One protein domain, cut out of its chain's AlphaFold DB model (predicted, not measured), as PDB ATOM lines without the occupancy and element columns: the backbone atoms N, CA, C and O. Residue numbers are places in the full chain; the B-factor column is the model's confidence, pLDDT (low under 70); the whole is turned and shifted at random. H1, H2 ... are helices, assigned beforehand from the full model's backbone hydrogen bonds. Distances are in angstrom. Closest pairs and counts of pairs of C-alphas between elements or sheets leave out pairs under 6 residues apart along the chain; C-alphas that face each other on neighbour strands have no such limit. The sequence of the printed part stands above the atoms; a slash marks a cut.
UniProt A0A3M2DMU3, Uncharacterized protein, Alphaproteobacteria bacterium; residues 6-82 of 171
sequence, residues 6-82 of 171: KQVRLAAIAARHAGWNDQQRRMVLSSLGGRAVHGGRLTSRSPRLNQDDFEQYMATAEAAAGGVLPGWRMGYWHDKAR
ATOM      1  N   LYS A   6      12.530 -18.582 -51.099       86.38
ATOM      2  CA  LYS A   6      12.828 -17.246 -51.636       86.38
ATOM      3  C   LYS A   6      14.101 -16.644 -51.024       86.38
ATOM      4  O   LYS A   6      14.912 -16.089 -51.752       86.38
ATOM      5  N   GLN A   7      14.312 -16.799 -49.718       86.94
ATOM      6  CA  GLN A   7      15.495 -16.299 -49.006       86.94
ATOM      7  C   GLN A   7      16.761 -17.049 -49.411       86.94
ATOM      8  O   GLN A   7      17.784 -16.426 -49.657       86.94
ATOM      9  N   VAL A   8      16.679 -18.369 -49.591       86.88
ATOM     10  CA  VAL A   8      17.815 -19.169 -50.077       86.88
ATOM     11  C   VAL A   8      18.257 -18.720 -51.476       86.88
ATOM     12  O   VAL A   8      19.455 -18.625 -51.738       86.88
ATOM     13  N   ARG A   9      17.305 -18.401 -52.368       87.06
ATOM     14  CA  ARG A   9      17.612 -17.844 -53.699       87.06
ATOM     15  C   ARG A   9      18.283 -16.474 -53.594       87.06
ATOM     16  O   ARG A   9      19.298 -16.257 -54.245       87.06
ATOM     17  N   LEU A  10      17.762 -15.589 -52.744       87.19
ATOM     18  CA  LEU A  10      18.356 -14.269 -52.516       87.19
ATOM     19  C   LEU A  10      19.772 -14.357 -51.940       87.19
ATOM     20  O   LEU A  10      20.668 -13.693 -52.444       87.19
ATOM     21  N   ALA A  11      20.002 -15.235 -50.965       86.62
ATOM     22  CA  ALA A  11      21.321 -15.488 -50.391       86.62
ATOM     23  C   ALA A  11      22.325 -16.022 -51.432       86.62
ATOM     24  O   ALA A  11      23.516 -15.716 -51.368       86.62
ATOM     25  N   ALA A  12      21.866 -16.817 -52.405       86.81
ATOM     26  CA  ALA A  12      22.707 -17.289 -53.504       86.81
ATOM     27  C   ALA A  12      23.056 -16.166 -54.495       86.81
ATOM     28  O   ALA A  12      24.199 -16.084 -54.937       86.81
ATOM     29  N   ILE A  13      22.099 -15.289 -54.812       87.44
ATOM     30  CA  ILE A  13      22.338 -14.107 -55.652       87.44
ATOM     31  C   ILE A  13      23.315 -13.160 -54.951       87.44
ATOM     32  O   ILE A  13      24.324 -12.786 -55.537       87.44
ATOM     33  N   ALA A  14      23.078 -12.845 -53.678       85.25
ATOM     34  CA  ALA A  14      23.951 -11.978 -52.896       85.25
ATOM     35  C   ALA A  14      25.385 -12.522 -52.813       85.25
ATOM     36  O   ALA A  14      26.329 -11.772 -53.018       85.25
ATOM     37  N   ALA A  15      25.554 -13.836 -52.619       86.12
ATOM     38  CA  ALA A  15      26.873 -14.469 -52.635       86.12
ATOM     39  C   ALA A  15      27.589 -14.338 -53.987       86.12
ATOM     40  O   ALA A  15      28.792 -14.108 -54.015       86.12
ATOM     41  N   ARG A  16      26.858 -14.462 -55.104       87.38
ATOM     42  CA  ARG A  16      27.425 -14.261 -56.446       87.38
ATOM     43  C   ARG A  16      27.893 -12.822 -56.646       87.38
ATOM     44  O   ARG A  16      28.980 -12.618 -57.166       87.38
ATOM     45  N   HIS A  17      27.103 -11.847 -56.203       84.50
ATOM     46  CA  HIS A  17      27.471 -10.430 -56.288       84.50
ATOM     47  C   HIS A  17      28.622 -10.050 -55.355       84.50
ATOM     48  O   HIS A  17      29.449  -9.225 -55.716       84.50
ATOM     49  N   ALA A  18      28.717 -10.704 -54.201       78.94
ATOM     50  CA  ALA A  18      29.846 -10.591 -53.288       78.94
ATOM     51  C   ALA A  18      31.119 -11.317 -53.781       78.94
ATOM     52  O   ALA A  18      32.127 -11.320 -53.078       78.94
ATOM     53  N   GLY A  19      31.072 -11.988 -54.940       80.06
ATOM     54  CA  GLY A  19      32.196 -12.754 -55.482       80.06
ATOM     55  C   GLY A  19      32.569 -13.990 -54.656       80.06
ATOM     56  O   GLY A  19      33.690 -14.482 -54.764       80.06
ATOM     57  N   TRP A  20      31.663 -14.494 -53.812       82.12
ATOM     58  CA  TRP A  20      31.975 -15.598 -52.909       82.12
ATOM     59  C   TRP A  20      31.995 -16.948 -53.616       82.12
ATOM     60  O   TRP A  20      31.007 -17.371 -54.223       82.12
ATOM     61  N   ASN A  21      33.083 -17.687 -53.418       82.00
ATOM     62  CA  ASN A  21      33.139 -19.112 -53.715       82.00
ATOM     63  C   ASN A  21      32.426 -19.941 -52.623       82.00
ATOM     64  O   ASN A  21      32.024 -19.436 -51.570       82.00
ATOM     65  N   ASP A  22      32.259 -21.243 -52.850       78.06
ATOM     66  CA  ASP A  22      31.522 -22.099 -51.913       78.06
ATOM     67  C   ASP A  22      32.186 -22.224 -50.534       78.06
ATOM     68  O   ASP A  22      31.485 -22.405 -49.535       78.06
ATOM     69  N   GLN A  23      33.510 -22.085 -50.444       72.62
ATOM     70  CA  GLN A  23      34.219 -22.090 -49.165       72.62
ATOM     71  C   GLN A  23      33.903 -20.829 -48.355       72.62
ATOM     72  O   GLN A  23      33.548 -20.933 -47.182       72.62
ATOM     73  N   GLN A  24      33.937 -19.655 -48.983       73.50
ATOM     74  CA  GLN A  24      33.592 -18.382 -48.345       73.50
ATOM     75  C   GLN A  24      32.130 -18.367 -47.892       73.50
ATOM     76  O   GLN A  24      31.831 -17.996 -46.757       73.50
ATOM     77  N   ARG A  25      31.216 -18.887 -48.721       76.12
ATOM     78  CA  ARG A  25      29.803 -19.053 -48.340       76.12
ATOM     79  C   ARG A  25      29.644 -19.933 -47.103       76.12
ATOM     80  O   ARG A  25      28.848 -19.612 -46.221       76.12
ATOM     81  N   ARG A  26      30.393 -21.038 -47.022       73.75
ATOM     82  CA  ARG A  26      30.384 -21.933 -45.856       73.75
ATOM     83  C   ARG A  26      30.982 -21.269 -44.619       73.75
ATOM     84  O   ARG A  26      30.428 -21.428 -43.538       73.75
ATOM     85  N   MET A  27      32.053 -20.495 -44.764       69.44
ATOM     86  CA  MET A  27      32.637 -19.742 -43.652       69.44
ATOM     87  C   MET A  27      31.637 -18.740 -43.068       69.44
ATOM     88  O   MET A  27      31.391 -18.763 -41.863       69.44
ATOM     89  N   VAL A  28      30.983 -17.934 -43.911       74.69
ATOM     90  CA  VAL A  28      29.966 -16.965 -43.463       74.69
ATOM     91  C   VAL A  28      28.771 -17.670 -42.819       74.69
ATOM     92  O   VAL A  28      28.261 -17.227 -41.802       74.69
ATOM     93  N   LEU A  29      28.338 -18.814 -43.347       75.06
ATOM     94  CA  LEU A  29      27.280 -19.603 -42.711       75.06
ATOM     95  C   LEU A  29      27.727 -20.231 -41.373       75.06
ATOM     96  O   LEU A  29      26.904 -20.392 -40.472       75.06
ATOM     97  N   SER A  30      29.008 -20.578 -41.213       65.94
ATOM     98  CA  SER A  30      29.548 -21.113 -39.954       65.94
ATOM     99  C   SER A  30      29.637 -20.060 -38.846       65.94
ATOM    100  O   SER A  30      29.356 -20.379 -37.687       65.94
ATOM    101  N   SER A  31      29.909 -18.797 -39.200       69.06
ATOM    102  CA  SER A  31      29.976 -17.678 -38.248       69.06
ATOM    103  C   SER A  31      28.611 -17.309 -37.649       69.06
ATOM    104  O   SER A  31      28.536 -16.687 -36.586       69.06
ATOM    105  N   LEU A  32      27.509 -17.806 -38.219       68.75
ATOM    106  CA  LEU A  32      26.150 -17.726 -37.658       68.75
ATOM    107  C   LEU A  32      25.941 -18.686 -36.460       68.75
ATOM    108  O   LEU A  32      24.840 -19.158 -36.186       68.75
ATOM    109  N   GLY A  33      27.015 -19.000 -35.720       59.53
ATOM    110  CA  GLY A  33      26.982 -19.740 -34.454       59.53
ATOM    111  C   GLY A  33      26.635 -21.222 -34.592       59.53
ATOM    112  O   GLY A  33      25.921 -21.758 -33.750       59.53
ATOM    113  N   GLY A  34      27.060 -21.881 -35.677       59.62
ATOM    114  CA  GLY A  34      26.810 -23.315 -35.889       59.62
ATOM    115  C   GLY A  34      25.351 -23.684 -36.196       59.62
ATOM    116  O   GLY A  34      25.051 -24.850 -36.451       59.62
ATOM    117  N   ARG A  35      24.431 -22.711 -36.251       62.59
ATOM    118  CA  ARG A  35      23.007 -22.926 -36.576       62.59
ATOM    119  C   ARG A  35      22.791 -23.394 -38.011       62.59
ATOM    120  O   ARG A  35      21.856 -24.141 -38.292       62.59
ATOM    121  N   ALA A  36      23.691 -23.028 -38.917       60.25
ATOM    122  CA  ALA A  36      23.693 -23.529 -40.285       60.25
ATOM    123  C   ALA A  36      24.007 -25.036 -40.377       60.25
ATOM    124  O   ALA A  36      23.818 -25.623 -41.439       60.25
ATOM    125  N   VAL A  37      24.477 -25.682 -39.301       58.56
ATOM    126  CA  VAL A  37      24.801 -27.112 -39.304       58.56
ATOM    127  C   VAL A  37      23.551 -27.946 -39.018       58.56
ATOM    128  O   VAL A  37      22.957 -27.871 -37.939       58.56
ATOM    129  N   HIS A  38      23.171 -28.785 -39.982       65.06
ATOM    130  CA  HIS A  38      22.100 -29.767 -39.860       65.06
ATOM    131  C   HIS A  38      22.579 -31.131 -40.368       65.06
ATOM    132  O   HIS A  38      23.102 -31.232 -41.476       65.06
ATOM    133  N   GLY A  39      22.449 -32.177 -39.543       59.03
ATOM    134  CA  GLY A  39      22.947 -33.519 -39.877       59.03
ATOM    135  C   GLY A  39      24.458 -33.567 -40.155       59.03
ATOM    136  O   GLY A  39      24.891 -34.277 -41.054       59.03
ATOM    137  N   GLY A  40      25.253 -32.736 -39.468       62.84
ATOM    138  CA  GLY A  40      26.702 -32.623 -39.692       62.84
ATOM    139  C   GLY A  40      27.105 -31.872 -40.967       62.84
ATOM    140  O   GLY A  40      28.292 -31.714 -41.235       62.84
ATOM    141  N   ARG A  41      26.141 -31.368 -41.751       64.56
ATOM    142  CA  ARG A  41      26.397 -30.585 -42.966       64.56
ATOM    143  C   ARG A  41      26.020 -29.130 -42.763       64.56
ATOM    144  O   ARG A  41      24.995 -28.821 -42.167       64.56
ATOM    145  N   LEU A  42      26.841 -28.236 -43.298       67.12
ATOM    146  CA  LEU A  42      26.596 -26.803 -43.259       67.12
ATOM    147  C   LEU A  42      25.697 -26.404 -44.438       67.12
ATOM    148  O   LEU A  42      26.078 -26.556 -45.599       67.12
ATOM    149  N   THR A  43      24.476 -25.961 -44.149       71.06
ATOM    150  CA  THR A  43      23.414 -25.757 -45.142       71.06
ATOM    151  C   THR A  43      22.567 -24.526 -44.824       71.06
ATOM    152  O   THR A  43      22.062 -24.355 -43.717       71.06
ATOM    153  N   SER A  44      22.327 -23.699 -45.848       67.12
ATOM    154  CA  SER A  44      21.396 -22.559 -45.808       67.12
ATOM    155  C   SER A  44      19.921 -22.967 -45.694       67.12
ATOM    156  O   SER A  44      19.051 -22.118 -45.535       67.12
ATOM    157  N   ARG A  45      19.625 -24.271 -45.779       69.25
ATOM    158  CA  ARG A  45      18.303 -24.863 -45.527       69.25
ATOM    159  C   ARG A  45      18.196 -25.481 -44.135       69.25
ATOM    160  O   ARG A  45      17.246 -26.212 -43.874       69.25
ATOM    161  N   SER A  46      19.173 -25.246 -43.259       67.31
ATOM    162  CA  SER A  46      19.101 -25.743 -41.889       67.31
ATOM    163  C   SER A  46      17.815 -25.241 -41.212       67.31
ATOM    164  O   SER A  46      17.547 -24.036 -41.239       67.31
ATOM    165  N   PRO A  47      17.033 -26.120 -40.556       65.50
ATOM    166  CA  PRO A  47      15.837 -25.727 -39.809       65.50
ATOM    167  C   PRO A  47      16.139 -24.783 -38.640       65.50
ATOM    168  O   PRO A  47      15.236 -24.116 -38.135       65.50
ATOM    169  N   ARG A  48      17.407 -24.722 -38.216       67.56
ATOM    170  CA  ARG A  48      17.888 -23.908 -37.094       67.56
ATOM    171  C   ARG A  48      18.260 -22.479 -37.487       67.56
ATOM    172  O   ARG A  48      18.432 -21.659 -36.591       67.56
ATOM    173  N   LEU A  49      18.379 -22.184 -38.782       73.69
ATOM    174  CA  LEU A  49      18.610 -20.824 -39.256       73.69
ATOM    175  C   LEU A  49      17.339 -20.000 -39.092       73.69
ATOM    176  O   LEU A  49      16.263 -20.465 -39.463       73.69
ATOM    177  N   ASN A  50      17.457 -18.800 -38.531       77.81
ATOM    178  CA  ASN A  50      16.337 -17.883 -38.337       77.81
ATOM    179  C   ASN A  50      16.397 -16.683 -39.307       77.81
ATOM    180  O   ASN A  50      17.260 -16.599 -40.183       77.81
ATOM    181  N   GLN A  51      15.427 -15.773 -39.180       80.50
ATOM    182  CA  GLN A  51      15.355 -14.552 -39.985       80.50
ATOM    183  C   GLN A  51      16.562 -13.632 -39.745       80.50
ATOM    184  O   GLN A  51      17.079 -13.049 -40.694       80.50
ATOM    185  N   ASP A  52      17.044 -13.550 -38.509       78.25
ATOM    186  CA  ASP A  52      18.186 -12.706 -38.149       78.25
ATOM    187  C   ASP A  52      19.478 -13.226 -38.793       78.25
ATOM    188  O   ASP A  52      20.264 -12.459 -39.336       78.25
ATOM    189  N   ASP A  53      19.667 -14.548 -38.807       79.00
ATOM    190  CA  ASP A  53      20.789 -15.222 -39.458       79.00
ATOM    191  C   ASP A  53      20.784 -14.930 -40.970       79.00
ATOM    192  O   ASP A  53      21.836 -14.752 -41.587       79.00
ATOM    193  N   PHE A  54      19.592 -14.848 -41.577       84.06
ATOM    194  CA  PHE A  54      19.439 -14.441 -42.975       84.06
ATOM    195  C   PHE A  54      19.865 -12.987 -43.183       84.06
ATOM    196  O   PHE A  54      20.610 -12.692 -44.114       84.06
ATOM    197  N   GLU A  55      19.424 -12.079 -42.319       85.44
ATOM    198  CA  GLU A  55      19.754 -10.656 -42.423       85.44
ATOM    199  C   GLU A  55      21.247 -10.398 -42.195       85.44
ATOM    200  O   GLU A  55      21.853  -9.643 -42.951       85.44
ATOM    201  N   GLN A  56      21.874 -11.101 -41.250       79.38
ATOM    202  CA  GLN A  56      23.320 -11.053 -41.021       79.38
ATOM    203  C   GLN A  56      24.118 -11.587 -42.212       79.38
ATOM    204  O   GLN A  56      25.119 -10.988 -42.616       79.38
ATOM    205  N   TYR A  57      23.668 -12.694 -42.808       85.00
ATOM    206  CA  TYR A  57      24.276 -13.227 -44.023       85.00
ATOM    207  C   TYR A  57      24.203 -12.208 -45.170       85.00
ATOM    208  O   TYR A  57      25.199 -11.963 -45.850       85.00
ATOM    209  N   MET A  58      23.045 -11.568 -45.357       86.25
ATOM    210  CA  MET A  58      22.847 -10.555 -46.396       86.25
ATOM    211  C   MET A  58      23.656  -9.279 -46.141       86.25
ATOM    212  O   MET A  58      24.225  -8.743 -47.085       86.25
ATOM    213  N   ALA A  59      23.774  -8.824 -44.892       82.56
ATOM    214  CA  ALA A  59      24.605  -7.673 -44.537       82.56
ATOM    215  C   ALA A  59      26.092  -7.933 -44.821       82.56
ATOM    216  O   ALA A  59      26.800  -7.054 -45.310       82.56
ATOM    217  N   THR A  60      26.551  -9.162 -44.573       79.62
ATOM    218  CA  THR A  60      27.931  -9.578 -44.863       79.62
ATOM    219  C   THR A  60      28.174  -9.644 -46.374       79.62
ATOM    220  O   THR A  60      29.215  -9.200 -46.855       79.62
ATOM    221  N   ALA A  61      27.195 -10.145 -47.135       81.31
ATOM    222  CA  ALA A  61      27.258 -10.175 -48.595       81.31
ATOM    223  C   ALA A  61      27.224  -8.763 -49.198       81.31
ATOM    224  O   ALA A  61      27.956  -8.485 -50.139       81.31
ATOM    225  N   GLU A  62      26.422  -7.860 -48.636       79.88
ATOM    226  CA  GLU A  62      26.355  -6.459 -49.050       79.88
ATOM    227  C   GLU A  62      27.683  -5.736 -48.820       79.88
ATOM    228  O   GLU A  62      28.173  -5.087 -49.738       79.88
ATOM    229  N   ALA A  63      28.309  -5.899 -47.651       73.12
ATOM    230  CA  ALA A  63      29.635  -5.332 -47.397       73.12
ATOM    231  C   ALA A  63      30.688  -5.864 -48.380       73.12
ATOM    232  O   ALA A  63      31.467  -5.088 -48.928       73.12
ATOM    233  N   ALA A  64      30.678  -7.171 -48.654       72.19
ATOM    234  CA  ALA A  64      31.605  -7.785 -49.603       72.19
ATOM    235  C   ALA A  64      31.357  -7.359 -51.065       72.19
ATOM    236  O   ALA A  64      32.296  -7.302 -51.849       72.19
ATOM    237  N   ALA A  65      30.118  -7.016 -51.425       74.44
ATOM    238  CA  ALA A  65      29.744  -6.516 -52.749       74.44
ATOM    239  C   ALA A  65      29.977  -4.998 -52.932       74.44
ATOM    240  O   ALA A  65      29.471  -4.409 -53.884       74.44
ATOM    241  N   GLY A  66      30.703  -4.340 -52.019       72.25
ATOM    242  CA  GLY A  66      30.955  -2.895 -52.086       72.25
ATOM    243  C   GLY A  66      29.799  -2.033 -51.568       72.25
ATOM    244  O   GLY A  66      29.677  -0.871 -51.938       72.25
ATOM    245  N   GLY A  67      28.936  -2.592 -50.717       68.69
ATOM    246  CA  GLY A  67      27.854  -1.879 -50.035       68.69
ATOM    247  C   GLY A  67      26.508  -1.892 -50.760       68.69
ATOM    248  O   GLY A  67      25.535  -1.380 -50.205       68.69
ATOM    249  N   VAL A  68      26.417  -2.480 -51.959       75.38
ATOM    250  CA  VAL A  68      25.187  -2.523 -52.768       75.38
ATOM    251  C   VAL A  68      24.898  -3.944 -53.239       75.38
ATOM    252  O   VAL A  68      25.746  -4.609 -53.829       75.38
ATOM    253  N   LEU A  69      23.659  -4.401 -53.033       81.94
ATOM    254  CA  LEU A  69      23.137  -5.633 -53.626       81.94
ATOM    255  C   LEU A  69      22.055  -5.319 -54.677       81.94
ATOM    256  O   LEU A  69      21.329  -4.334 -54.529       81.94
ATOM    257  N   PRO A  70      21.885  -6.156 -55.721       79.25
ATOM    258  CA  PRO A  70      20.965  -5.863 -56.824       79.25
ATOM    259  C   PRO A  70      19.514  -5.728 -56.369       79.25
ATOM    260  O   PRO A  70      18.935  -6.679 -55.854       79.25
ATOM    261  N   GLY A  71      18.901  -4.572 -56.618       79.69
ATOM    262  CA  GLY A  71      17.512  -4.312 -56.229       79.69
ATOM    263  C   GLY A  71      17.338  -3.797 -54.796       79.69
ATOM    264  O   GLY A  71      16.203  -3.706 -54.329       79.69
ATOM    265  N   TRP A  72      18.426  -3.430 -54.108       83.19
ATOM    266  CA  TRP A  72      18.385  -2.747 -52.812       83.19
ATOM    267  C   TRP A  72      19.210  -1.460 -52.823       83.19
ATOM    268  O   TRP A  72      20.177  -1.327 -53.570       83.19
ATOM    269  N   ARG A  73      18.818  -0.503 -51.971       80.94
ATOM    270  CA  ARG A  73      19.623   0.696 -51.704       80.94
ATOM    271  C   ARG A  73      20.924   0.312 -50.998       80.94
ATOM    272  O   ARG A  73      20.951  -0.685 -50.280       80.94
ATOM    273  N   MET A  74      21.958   1.133 -51.160       75.69
ATOM    274  CA  MET A  74      23.225   0.962 -50.450       75.69
ATOM    275  C   MET A  74      23.000   0.883 -48.935       75.69
ATOM    276  O   MET A  74      22.264   1.703 -48.379       75.69
ATOM    277  N   GLY A  75      23.614  -0.105 -48.283       71.06
ATOM    278  CA  GLY A  75      23.519  -0.317 -46.835       71.06
ATOM    279  C   GLY A  75      22.142  -0.768 -46.337       71.06
ATOM    280  O   GLY A  75      21.883  -0.718 -45.135       71.06
ATOM    281  N   TYR A  76      21.240  -1.204 -47.223       82.00
ATOM    282  CA  TYR A  76      19.910  -1.671 -46.836       82.00
ATOM    283  C   TYR A  76      19.981  -2.848 -45.868       82.00
ATOM    284  O   TYR A  76      19.254  -2.865 -44.874       82.00
ATOM    285  N   TRP A  77      20.820  -3.845 -46.156       80.19
ATOM    286  CA  TRP A  77      20.914  -5.043 -45.324       80.19
ATOM    287  C   TRP A  77      21.718  -4.788 -44.056       80.19
ATOM    288  O   TRP A  77      21.366  -5.338 -43.017       80.19
ATOM    289  N   HIS A  78      22.702  -3.894 -44.102       71.69
ATOM    290  CA  HIS A  78      23.365  -3.354 -42.915       71.69
ATOM    291  C   HIS A  78      22.390  -2.655 -41.955       71.69
ATOM    292  O   HIS A  78      22.392  -2.938 -40.758       71.69
ATOM    293  N   ASP A  79      21.512  -1.792 -42.470       72.56
ATOM    294  CA  ASP A  79      20.480  -1.124 -41.668       72.56
ATOM    295  C   ASP A  79      19.432  -2.108 -41.138       72.56
ATOM    296  O   ASP A  79      18.897  -1.936 -40.038       72.56
ATOM    297  N   LYS A  80      19.127  -3.136 -41.933       72.06
ATOM    298  CA  LYS A  80      18.091  -4.120 -41.633       72.06
ATOM    299  C   LYS A  80      18.547  -5.192 -40.653       72.06
ATOM    300  O   LYS A  80      17.739  -5.597 -39.831       72.06
ATOM    301  N   ALA A  81      19.825  -5.568 -40.647       67.25
ATOM    302  CA  ALA A  81      20.403  -6.550 -39.724       67.25
ATOM    303  C   ALA A  81      20.453  -6.089 -38.244       67.25
ATOM    304  O   ALA A  81      21.129  -6.692 -37.407       67.25
ATOM    305  N   ARG A  82      19.725  -5.025 -37.879       56.16
ATOM    306  CA  ARG A  82      19.648  -4.473 -36.524       56.16
ATOM    307  C   ARG A  82      18.911  -5.406 -35.559       56.16
ATOM    308  O   ARG A  82      17.704  -5.296 -35.381       56.16
TER     309      ARG A  82
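What this domain is: This is residues 6 to 82 of the 171 residues of an uncharacterized protein of Alphaproteobacteria bacterium (UniProt A0A3M2DMU3). H3 lies in the middle of a small helical body, with H1 side by side with it and running the same way, the short H4 packed on another side, and H2 slanting past it on the side away from H4. Residues 32 to 50 make a long loop that reaches out to Gly 39 at one end of the longest axis, and the other long link bends round through Arg 73 at the opposite end. The printed part has 77 residues with four named helices, H1 to H4 in order along the chain, and no named strand; the class is all helix. It is compact, with a radius of gyration of the C-alphas of 11.6 A and spans of 36 by 25 by 21 A.

Where its parts are: H1 is residues 6 to 17, 16.8 A long, from C-alpha 6 at (12.828, -17.246, -51.636). H2, residues 22 to 31, measures 14.4 A. H3, residues 51 to 64, is the longest at 20.1 A and begins at C-alpha 51, (15.355, -14.552, -39.985). H4, residues 76 to 80, measures 6.0 A and ends at C-alpha 80, (18.091, -4.120, -41.633).

How they stand to each other: H3 is the hub and touches the three other helices. H1 and H3 run the same way at a shallow tilt of 16 degrees; their closest C-alphas, of Ala 14 and Ala 61, are 5.7 A apart. H4 touches H3, closest at the C-alphas of Ala 59 and Trp 77, 4.6 A. H2 and H3 only just touch, with 3 pairs of C-alphas within 8 A, through residues 57 to 60 of H3 alone; the closest C-alphas, of Val 28 and Tyr 57, are 6.8 A apart, and the tilt is steep, 51 degrees, opposite ways. H1 and H2 are close but not clearly touching, with the C-alphas of Ala 15 and Arg 25 closest at 6.9 A. H4 is apart from H1 and H2. Every O i to N i+4 pair is within hydrogen-bond range in H1, H2, H3 and H4.

The domain as a whole: The two C-alphas farthest apart, of Gly 39 and Arg 73, are 36.4 A from each other. The printed part has no cut. The links H2 to H3 and H3 to H4 are long, with 19 and 11 residues; H1 to H2 is tight. In the first long link, residues 37 to 38 pair antiparallel with residues 41 to 42. The mean pLDDT of the printed part is 75.4, and 22 residues are under 70, among them 30 to 42 and 44 to 48.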